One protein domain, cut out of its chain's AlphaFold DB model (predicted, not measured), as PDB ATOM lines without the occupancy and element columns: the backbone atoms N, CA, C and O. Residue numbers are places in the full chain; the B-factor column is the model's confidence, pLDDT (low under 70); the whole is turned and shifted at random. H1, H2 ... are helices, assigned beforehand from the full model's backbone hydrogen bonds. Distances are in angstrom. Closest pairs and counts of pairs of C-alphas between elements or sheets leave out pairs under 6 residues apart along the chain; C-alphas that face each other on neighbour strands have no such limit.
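Overview. This is residues 37 to 63 and 88 to 137 of the 137 residues of an uncharacterized protein of Caldilineae bacterium (UniProt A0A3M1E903). A shorter helix, H1, lies across an open gap on the hollow side of a very long helix, H2, which is bowed, with a kink of 46 degrees near residue 103. The printed part has 77 residues, with two named helices, H1 then H2, and no named strand; the class is all helix. The whole is extended, with a radius of gyration of the C-alphas of 18.8 A, and elongated, spanning 61 by 33 by 24 A.

Arrangement. H1, residues 37 to 60, is apart from H2, residues 88 to 136: no C-alpha of the one is within 8 A of the other. Residues 37 to 63 and 88 to 137 stand free. Every O i to N i+4 pair is within hydrogen-bond range in H1, and 42 of 45 are in H2.

Along the chain. H1 begins at C-alpha 37, (-6.752, 46.338, 36.049), and is 34.2 A from first to last C-alpha. H2 is 55.0 A from first to last C-alpha and ends at C-alpha 136, (-8.675, 43.747, 9.564).

Size, cuts and confidence. The C-alphas farthest apart, of Glu 90 and Gly 137, are 61.4 A apart. The link from H1 to H2 is across the cut: residues 64 to 87 are not printed, and C-alphas 63 and 88 are 20.1 A apart. The pLDDT is under 70 at residues 63, 88 to 89 and 137.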
ATOM      1  N   LYS A  37      -7.985  45.593  35.769       71.38
ATOM      2  CA  LYS A  37      -6.752  46.338  36.049       71.38
ATOM      3  C   LYS A  37      -5.844  45.657  37.077       71.38
ATOM      4  O   LYS A  37      -4.634  45.689  36.907       71.38
ATOM      5  N   GLU A  38      -6.404  45.038  38.112       78.88
ATOM      6  CA  GLU A  38      -5.645  44.340  39.159       78.88
ATOM      7  C   GLU A  38      -5.078  43.022  38.635       78.88
ATOM      8  O   GLU A  38      -3.910  42.727  38.869       78.88
ATOM      9  N   GLN A  39      -5.860  42.273  37.848       78.19
ATOM     10  CA  GLN A  39      -5.366  41.065  37.180       78.19
ATOM     11  C   GLN A  39      -4.254  41.393  36.172       78.19
ATOM     12  O   GLN A  39      -3.207  40.747  36.169       78.19
ATOM     13  N   ALA A  40      -4.436  42.447  35.365       83.06
ATOM     14  CA  ALA A  40      -3.401  42.924  34.452       83.06
ATOM     15  C   ALA A  40      -2.145  43.410  35.199       83.06
ATOM     16  O   ALA A  40      -1.030  43.118  34.773       83.06
ATOM     17  N   ALA A  41      -2.303  44.105  36.329       86.44
ATOM     18  CA  ALA A  41      -1.182  44.556  37.152       86.44
ATOM     19  C   ALA A  41      -0.405  43.379  37.759       86.44
ATOM     20  O   ALA A  41       0.824  43.392  37.741       86.44
ATOM     21  N   LEU A  42      -1.100  42.346  38.244       88.50
ATOM     22  CA  LEU A  42      -0.468  41.153  38.803       88.50
ATOM     23  C   LEU A  42       0.306  40.367  37.732       88.50
ATOM     24  O   LEU A  42       1.436  39.945  37.976       88.50
ATOM     25  N   PHE A  43      -0.256  40.245  36.524       88.75
ATOM     26  CA  PHE A  43       0.429  39.646  35.376       88.75
ATOM     27  C   PHE A  43       1.685  40.433  34.973       88.75
ATOM     28  O   PHE A  43       2.757  39.847  34.829       88.75
ATOM     29  N   LEU A  44       1.581  41.761  34.828       94.00
ATOM     30  CA  LEU A  44       2.715  42.617  34.460       94.00
ATOM     31  C   LEU A  44       3.819  42.594  35.517       94.00
ATOM     32  O   LEU A  44       4.997  42.585  35.167       94.00
ATOM     33  N   LEU A  45       3.449  42.542  36.796       94.38
ATOM     34  CA  LEU A  45       4.402  42.398  37.888       94.38
ATOM     35  C   LEU A  45       5.157  41.067  37.774       94.38
ATOM     36  O   LEU A  45       6.385  41.060  37.803       94.38
ATOM     37  N   GLY A  46       4.442  39.956  37.562       92.00
ATOM     38  CA  GLY A  46       5.051  38.645  37.330       92.00
ATOM     39  C   GLY A  46       5.978  38.623  36.110       92.00
ATOM     40  O   GLY A  46       7.106  38.143  36.200       92.00
ATOM     41  N   ALA A  47       5.550  39.212  34.990       94.12
ATOM     42  CA  ALA A  47       6.360  39.330  33.777       94.12
ATOM     43  C   ALA A  47       7.615  40.198  33.990       94.12
ATOM     44  O   ALA A  47       8.700  39.851  33.518       94.12
ATOM     45  N   ALA A  48       7.506  41.298  34.740       96.31
ATOM     46  CA  ALA A  48       8.639  42.158  35.068       96.31
ATOM     47  C   ALA A  48       9.663  41.425  35.948       96.31
ATOM     48  O   ALA A  48      10.855  41.444  35.649       96.31
ATOM     49  N   PHE A  49       9.210  40.708  36.979       96.44
ATOM     50  CA  PHE A  49      10.100  39.893  37.809       96.44
ATOM     51  C   PHE A  49      10.740  38.743  37.021       96.44
ATOM     52  O   PHE A  49      11.945  38.520  37.132       96.44
ATOM     53  N   GLY A  50       9.967  38.048  36.182       93.94
ATOM     54  CA  GLY A  50      10.468  36.958  35.345       93.94
ATOM     55  C   GLY A  50      11.531  37.417  34.346       93.94
ATOM     56  O   GLY A  50      12.592  36.803  34.240       93.94
ATOM     57  N   THR A  51      11.288  38.533  33.652       96.12
ATOM     58  CA  THR A  51      12.254  39.103  32.700       96.12
ATOM     59  C   THR A  51      13.491  39.661  33.399       96.12
ATOM     60  O   THR A  51      14.593  39.443  32.908       96.12
ATOM     61  N   ALA A  52      13.351  40.302  34.563       96.62
ATOM     62  CA  ALA A  52      14.490  40.781  35.343       96.62
ATOM     63  C   ALA A  52      15.416  39.630  35.771       96.62
ATOM     64  O   ALA A  52      16.625  39.697  35.549       96.62
ATOM     65  N   LEU A  53      14.854  38.549  36.323       96.31
ATOM     66  CA  LEU A  53      15.624  37.362  36.708       96.31
ATOM     67  C   LEU A  53      16.247  36.669  35.488       96.31
ATOM     68  O   LEU A  53      17.429  36.322  35.515       96.31
ATOM     69  N   GLY A  54      15.489  36.521  34.397       93.69
ATOM     70  CA  GLY A  54      15.984  35.928  33.154       93.69
ATOM     71  C   GLY A  54      17.142  36.718  32.542       93.69
ATOM     72  O   GLY A  54      18.152  36.133  32.155       93.69
ATOM     73  N   LEU A  55      17.039  38.050  32.519       95.69
ATOM     74  CA  LEU A  55      18.109  38.929  32.050       95.69
ATOM     75  C   LEU A  55      19.332  38.873  32.961       95.69
ATOM     76  O   LEU A  55      20.447  38.831  32.457       95.69
ATOM     77  N   MET A  56      19.150  38.826  34.281       93.62
ATOM     78  CA  MET A  56      20.267  38.718  35.221       93.62
ATOM     79  C   MET A  56      21.088  37.446  34.971       93.62
ATOM     80  O   MET A  56      22.316  37.509  34.886       93.62
ATOM     81  N   VAL A  57      20.421  36.303  34.776       92.81
ATOM     82  CA  VAL A  57      21.081  35.031  34.443       92.81
ATOM     83  C   VAL A  57      21.723  35.085  33.054       92.81
ATOM     84  O   VAL A  57      22.873  34.676  32.897       92.81
ATOM     85  N   ALA A  58      21.024  35.625  32.054       90.00
ATOM     86  CA  ALA A  58      21.537  35.737  30.690       90.00
ATOM     87  C   ALA A  58      22.777  36.640  30.599       90.00
ATOM     88  O   ALA A  58      23.725  36.318  29.888       90.00
ATOM     89  N   VAL A  59      22.794  37.750  31.341       89.31
ATOM     90  CA  VAL A  59      23.941  38.661  31.421       89.31
ATOM     91  C   VAL A  59      25.107  37.996  32.146       89.31
ATOM     92  O   VAL A  59      26.239  38.106  31.681       89.31
ATOM     93  N   LEU A  60      24.854  37.264  33.237       83.38
ATOM     94  CA  LEU A  60      25.900  36.543  33.968       83.38
ATOM     95  C   LEU A  60      26.574  35.460  33.111       83.38
ATOM     96  O   LEU A  60      27.789  35.290  33.171       83.38
ATOM     97  N   PHE A  61      25.794  34.749  32.298       81.94
ATOM     98  CA  PHE A  61      26.288  33.709  31.393       81.94
ATOM     99  C   PHE A  61      26.626  34.218  29.990       81.94
ATOM    100  O   PHE A  61      26.966  33.421  29.115       81.94
ATOM    101  N   SER A  62      26.565  35.531  29.768       82.31
ATOM    102  CA  SER A  62      26.915  36.134  28.489       82.31
ATOM    103  C   SER A  62      28.374  35.801  28.152       82.31
ATOM    104  O   SER A  62      29.286  36.190  28.894       82.31
ATOM    105  N   PRO A  63      28.642  35.068  27.057       68.75
ATOM    106  CA  PRO A  63      30.006  34.750  26.678       68.75
ATOM    107  C   PRO A  63      30.734  36.046  26.308       68.75
ATOM    108  O   PRO A  63      30.303  36.785  25.424       68.75
ATOM    109  N   GLY A  88      32.096  18.496  39.114       62.62
ATOM    110  CA  GLY A  88      30.754  18.552  38.545       62.62
ATOM    111  C   GLY A  88      29.947  17.289  38.782       62.62
ATOM    112  O   GLY A  88      28.734  17.405  38.862       62.62
ATOM    113  N   ASP A  89      30.564  16.121  38.970       69.88
ATOM    114  CA  ASP A  89      29.813  14.913  39.329       69.88
ATOM    115  C   ASP A  89      29.255  14.987  40.757       69.88
ATOM    116  O   ASP A  89      28.081  14.681  40.966       69.88
ATOM    117  N   GLU A  90      30.026  15.472  41.736       74.81
ATOM    118  CA  GLU A  90      29.500  15.716  43.088       74.81
ATOM    119  C   GLU A  90      28.476  16.853  43.101       74.81
ATOM    120  O   GLU A  90      27.426  16.747  43.737       74.81
ATOM    121  N   PHE A  91      28.758  17.945  42.389       72.81
ATOM    122  CA  PHE A  91      27.852  19.084  42.312       72.81
ATOM    123  C   PHE A  91      26.547  18.720  41.600       72.81
ATOM    124  O   PHE A  91      25.470  19.054  42.088       72.81
ATOM    125  N   ALA A  92      26.610  17.970  40.500       72.12
ATOM    126  CA  ALA A  92      25.436  17.486  39.789       72.12
ATOM    127  C   ALA A  92      24.649  16.475  40.622       72.12
ATOM    128  O   ALA A  92      23.425  16.486  40.561       72.12
ATOM    129  N   GLN A  93      25.303  15.627  41.421       78.31
ATOM    130  CA  GLN A  93      24.602  14.740  42.351       78.31
ATOM    131  C   GLN A  93      23.902  15.518  43.470       78.31
ATOM    132  O   GLN A  93      22.734  15.253  43.748       78.31
ATOM    133  N   ARG A  94      24.556  16.526  44.062       78.19
ATOM    134  CA  ARG A  94      23.943  17.399  45.080       78.19
ATOM    135  C   ARG A  94      22.794  18.222  44.510       78.19
ATOM    136  O   ARG A  94      21.751  18.333  45.149       78.19
ATOM    137  N   ILE A  95      22.965  18.758  43.302       78.75
ATOM    138  CA  ILE A  95      21.898  19.458  42.596       78.75
ATOM    139  C   ILE A  95      20.765  18.500  42.288       78.75
ATOM    140  O   ILE A  95      19.650  18.853  42.616       78.75
ATOM    141  N   ARG A  96      20.997  17.307  41.730       75.31
ATOM    142  CA  ARG A  96      19.918  16.340  41.460       75.31
ATOM    143  C   ARG A  96      19.164  15.962  42.731       75.31
ATOM    144  O   ARG A  96      17.949  16.065  42.741       75.31
ATOM    145  N   ALA A  97      19.869  15.650  43.819       78.06
ATOM    146  CA  ALA A  97      19.244  15.299  45.094       78.06
ATOM    147  C   ALA A  97      18.397  16.442  45.678       78.06
ATOM    148  O   ALA A  97      17.298  16.211  46.176       78.06
ATOM    149  N   ALA A  98      18.880  17.686  45.594       77.38
ATOM    150  CA  ALA A  98      18.072  18.845  45.957       77.38
ATOM    151  C   ALA A  98      16.899  19.005  44.978       77.38
ATOM    152  O   ALA A  98      15.750  19.118  45.387       77.38
ATOM    153  N   THR A  99      17.178  18.957  43.681       78.38
ATOM    154  CA  THR A  99      16.224  19.193  42.596       78.38
ATOM    155  C   THR A  99      15.065  18.218  42.671       78.38
ATOM    156  O   THR A  99      13.944  18.683  42.613       78.38
ATOM    157  N   ASP A 100      15.273  16.927  42.915       79.69
ATOM    158  CA  ASP A 100      14.180  15.950  43.028       79.69
ATOM    159  C   ASP A 100      13.204  16.286  44.175       79.69
ATOM    160  O   ASP A 100      11.982  16.185  44.019       79.69
ATOM    161  N   ALA A 101      13.721  16.775  45.308       77.38
ATOM    162  CA  ALA A 101      12.899  17.200  46.441       77.38
ATOM    163  C   ALA A 101      12.059  18.452  46.123       77.38
ATOM    164  O   ALA A 101      10.903  18.543  46.536       77.38
ATOM    165  N   TRP A 102      12.616  19.398  45.364       77.44
ATOM    166  CA  TRP A 102      11.925  20.634  44.976       77.44
ATOM    167  C   TRP A 102      11.027  20.450  43.746       77.44
ATOM    168  O   TRP A 102       9.958  21.052  43.672       77.44
ATOM    169  N   VAL A 103      11.423  19.598  42.799       83.19
ATOM    170  CA  VAL A 103      10.720  19.332  41.539       83.19
ATOM    171  C   VAL A 103       9.377  18.692  41.806       83.19
ATOM    172  O   VAL A 103       8.401  19.151  41.237       83.19
ATOM    173  N   SER A 104       9.282  17.714  42.708       79.62
ATOM    174  CA  SER A 104       7.989  17.091  43.030       79.62
ATOM    175  C   SER A 104       6.939  18.103  43.522       79.62
ATOM    176  O   SER A 104       5.776  18.033  43.130       79.62
ATOM    177  N   GLN A 105       7.353  19.092  44.320       81.56
ATOM    178  CA  GLN A 105       6.473  20.157  44.816       81.56
ATOM    179  C   GLN A 105       6.173  21.203  43.737       81.56
ATOM    180  O   GLN A 105       5.035  21.641  43.588       81.56
ATOM    181  N   LEU A 106       7.187  21.577  42.953       83.88
ATOM    182  CA  LEU A 106       7.049  22.509  41.835       83.88
ATOM    183  C   LEU A 106       6.169  21.951  40.723       83.88
ATOM    184  O   LEU A 106       5.430  22.713  40.119       83.88
ATOM    185  N   GLN A 107       6.236  20.654  40.451       84.94
ATOM    186  CA  GLN A 107       5.518  20.009  39.360       84.94
ATOM    187  C   GLN A 107       4.017  19.969  39.647       84.94
ATOM    188  O   GLN A 107       3.238  20.345  38.783       84.94
ATOM    189  N   ALA A 108       3.615  19.671  40.887       82.19
ATOM    190  CA  ALA A 108       2.213  19.749  41.301       82.19
ATOM    191  C   ALA A 108       1.636  21.172  41.174       82.19
ATOM    192  O   ALA A 108       0.522  21.357  40.688       82.19
ATOM    193  N   VAL A 109       2.407  22.188  41.578       83.69
ATOM    194  CA  VAL A 109       2.001  23.598  41.453       83.69
ATOM    195  C   VAL A 109       2.020  24.046  39.989       83.69
ATOM    196  O   VAL A 109       1.148  24.796  39.564       83.69
ATOM    197  N   ALA A 110       2.989  23.581  39.204       84.56
ATOM    198  CA  ALA A 110       3.104  23.897  37.789       84.56
ATOM    199  C   ALA A 110       1.966  23.276  36.979       84.56
ATOM    200  O   ALA A 110       1.422  23.959  36.122       84.56
ATOM    201  N   ASP A 111       1.575  22.033  37.253       86.75
ATOM    202  CA  ASP A 111       0.474  21.370  36.555       86.75
ATOM    203  C   ASP A 111      -0.859  22.086  36.813       86.75
ATOM    204  O   ASP A 111      -1.611  22.340  35.868       86.75
ATOM    205  N   ASP A 112      -1.121  22.500  38.058       82.81
ATOM    206  CA  ASP A 112      -2.300  23.305  38.407       82.81
ATOM    207  C   ASP A 112      -2.261  24.691  37.735       82.81
ATOM    208  O   ASP A 112      -3.230  25.132  37.114       82.81
ATOM    209  N   LEU A 113      -1.099  25.349  37.748       84.19
ATOM    210  CA  LEU A 113      -0.909  26.652  37.112       84.19
ATOM    211  C   LEU A 113      -1.006  26.581  35.579       84.19
ATOM    212  O   LEU A 113      -1.520  27.502  34.948       84.19
ATOM    213  N   VAL A 114      -0.545  25.492  34.959       84.25
ATOM    214  CA  VAL A 114      -0.649  25.244  33.513       84.25
ATOM    215  C   VAL A 114      -2.087  24.920  33.130       84.25
ATOM    216  O   VAL A 114      -2.556  25.405  32.100       84.25
ATOM    217  N   ALA A 115      -2.811  24.150  33.944       85.44
ATOM    218  CA  ALA A 115      -4.227  23.880  33.722       85.44
ATOM    219  C   ALA A 115      -5.053  25.176  33.776       85.44
ATOM    220  O   ALA A 115      -5.812  25.464  32.848       85.44
ATOM    221  N   GLN A 116      -4.836  26.008  34.799       82.06
ATOM    222  CA  GLN A 116      -5.469  27.326  34.918       82.06
ATOM    223  C   GLN A 116      -5.021  28.285  33.804       82.06
ATOM    224  O   GLN A 116      -5.830  29.039  33.253       82.06
ATOM    225  N   GLY A 117      -3.747  28.212  33.416       81.38
ATOM    226  CA  GLY A 117      -3.153  28.992  32.336       81.38
ATOM    227  C   GLY A 117      -3.709  28.644  30.956       81.38
ATOM    228  O   GLY A 117      -3.844  29.529  30.122       81.38
ATOM    229  N   ARG A 118      -4.074  27.382  30.696       80.56
ATOM    230  CA  ARG A 118      -4.701  26.979  29.425       80.56
ATOM    231  C   ARG A 118      -6.087  27.588  29.256       80.56
ATOM    232  O   ARG A 118      -6.358  28.150  28.201       80.56
ATOM    233  N   LEU A 119      -6.913  27.547  30.302       77.06
ATOM    234  CA  LEU A 119      -8.254  28.143  30.283       77.06
ATOM    235  C   LEU A 119      -8.190  29.656  30.013       77.06
ATOM    236  O   LEU A 119      -8.894  30.173  29.149       77.06
ATOM    237  N   THR A 120      -7.273  30.355  30.685       79.75
ATOM    238  CA  THR A 120      -7.060  31.797  30.471       79.75
ATOM    239  C   THR A 120      -6.371  32.115  29.142       79.75
ATOM    240  O   THR A 120      -6.646  33.152  28.540       79.75
ATOM    241  N   ALA A 121      -5.501  31.238  28.637       76.81
ATOM    242  CA  ALA A 121      -4.849  31.417  27.344       76.81
ATOM    243  C   ALA A 121      -5.820  31.240  26.171       76.81
ATOM    244  O   ALA A 121      -5.680  31.940  25.167       76.81
ATOM    245  N   GLU A 122      -6.794  30.337  26.275       82.50
ATOM    246  CA  GLU A 122      -7.851  30.179  25.272       82.50
ATOM    247  C   GLU A 122      -8.760  31.414  25.222       82.50
ATOM    248  O   GLU A 122      -9.006  31.950  24.139       82.50
ATOM    249  N   GLU A 123      -9.157  31.957  26.378       81.75
ATOM    250  CA  GLU A 123      -9.889  33.231  26.455       81.75
ATOM    251  C   GLU A 123      -9.083  34.417  25.916       81.75
ATOM    252  O   GLU A 123      -9.634  35.300  25.254       81.75
ATOM    253  N   ALA A 124      -7.776  34.457  26.180       78.06
ATOM    254  CA  ALA A 124      -6.896  35.488  25.643       78.06
ATOM    255  C   ALA A 124      -6.741  35.364  24.120       78.06
ATOM    256  O   ALA A 124      -6.770  36.376  23.421       78.06
ATOM    257  N   ARG A 125      -6.626  34.141  23.585       82.44
ATOM    258  CA  ARG A 125      -6.579  33.888  22.135       82.44
ATOM    259  C   ARG A 125      -7.857  34.344  21.444       82.44
ATOM    260  O   ARG A 125      -7.763  35.079  20.469       82.44
ATOM    261  N   ALA A 126      -9.024  34.004  21.989       85.56
ATOM    262  CA  ALA A 126     -10.307  34.445  21.440       85.56
ATOM    263  C   ALA A 126     -10.432  35.980  21.408       85.56
ATOM    264  O   ALA A 126     -10.915  36.546  20.429       85.56
ATOM    265  N   GLN A 127      -9.941  36.671  22.444       85.00
ATOM    266  CA  GLN A 127      -9.903  38.138  22.481       85.00
ATOM    267  C   GLN A 127      -8.925  38.733  21.459       85.00
ATOM    268  O   GLN A 127      -9.214  39.768  20.864       85.00
ATOM    269  N   ILE A 128      -7.772  38.097  21.248       85.31
ATOM    270  CA  ILE A 128      -6.792  38.531  20.245       85.31
ATOM    271  C   ILE A 128      -7.354  38.350  18.831       85.31
ATOM    272  O   ILE A 128      -7.204  39.252  18.009       85.31
ATOM    273  N   ASP A 129      -8.033  37.235  18.556       90.00
ATOM    274  CA  ASP A 129      -8.646  36.964  17.254       90.00
ATOM    275  C   ASP A 129      -9.804  37.929  16.946       90.00
ATOM    276  O   ASP A 129      -9.888  38.433  15.825       90.00
ATOM    277  N   ASP A 130     -10.640  38.268  17.935       90.69
ATOM    278  CA  ASP A 130     -11.697  39.285  17.798       90.69
ATOM    279  C   ASP A 130     -11.115  40.679  17.504       90.69
ATOM    280  O   ASP A 130     -11.546  41.369  16.577       90.69
ATOM    281  N   LEU A 131     -10.063  41.077  18.228       87.12
ATOM    282  CA  LEU A 131      -9.358  42.336  17.971       87.12
ATOM    283  C   LEU A 131      -8.702  42.352  16.585       87.12
ATOM    284  O   LEU A 131      -8.757  43.368  15.894       87.12
ATOM    285  N   LEU A 132      -8.113  41.236  16.152       90.00
ATOM    286  CA  LEU A 132      -7.536  41.102  14.815       90.00
ATOM    287  C   LEU A 132      -8.602  41.171  13.720       90.00
ATOM    288  O   LEU A 132      -8.363  41.807  12.695       90.00
ATOM    289  N   ALA A 133      -9.773  40.568  13.927       90.88
ATOM    290  CA  ALA A 133     -10.895  40.658  12.997       90.88
ATOM    291  C   ALA A 133     -11.414  42.098  12.881       90.88
ATOM    292  O   ALA A 133     -11.692  42.564  11.779       90.88
ATOM    293  N   LYS A 134     -11.461  42.828  13.999       88.19
ATOM    294  CA  LYS A 134     -11.925  44.220  14.068       88.19
ATOM    295  C   LYS A 134     -10.941  45.246  13.501       88.19
ATOM    296  O   LYS A 134     -11.356  46.328  13.116       88.19
ATOM    297  N   VAL A 135      -9.646  44.930  13.492       89.12
ATOM    298  CA  VAL A 135      -8.598  45.758  12.865       89.12
ATOM    299  C   VAL A 135      -8.442  45.438  11.374       89.12
ATOM    300  O   VAL A 135      -7.987  46.285  10.609       89.12
ATOM    301  N   ARG A 136      -8.777  44.207  10.958       82.00
ATOM    302  CA  ARG A 136      -8.675  43.747   9.564       82.00
ATOM    303  C   ARG A 136      -9.931  44.041   8.729       82.00
ATOM    304  O   ARG A 136      -9.803  44.104   7.508       82.00
ATOM    305  N   GLY A 137     -11.105  44.154   9.351       64.19
ATOM    306  CA  GLY A 137     -12.357  44.587   8.712       64.19
ATOM    307  C   GLY A 137     -12.491  46.101   8.668       64.19
ATOM    308  O   GLY A 137     -13.074  46.588   7.676       64.19
TER     309      GLY A 137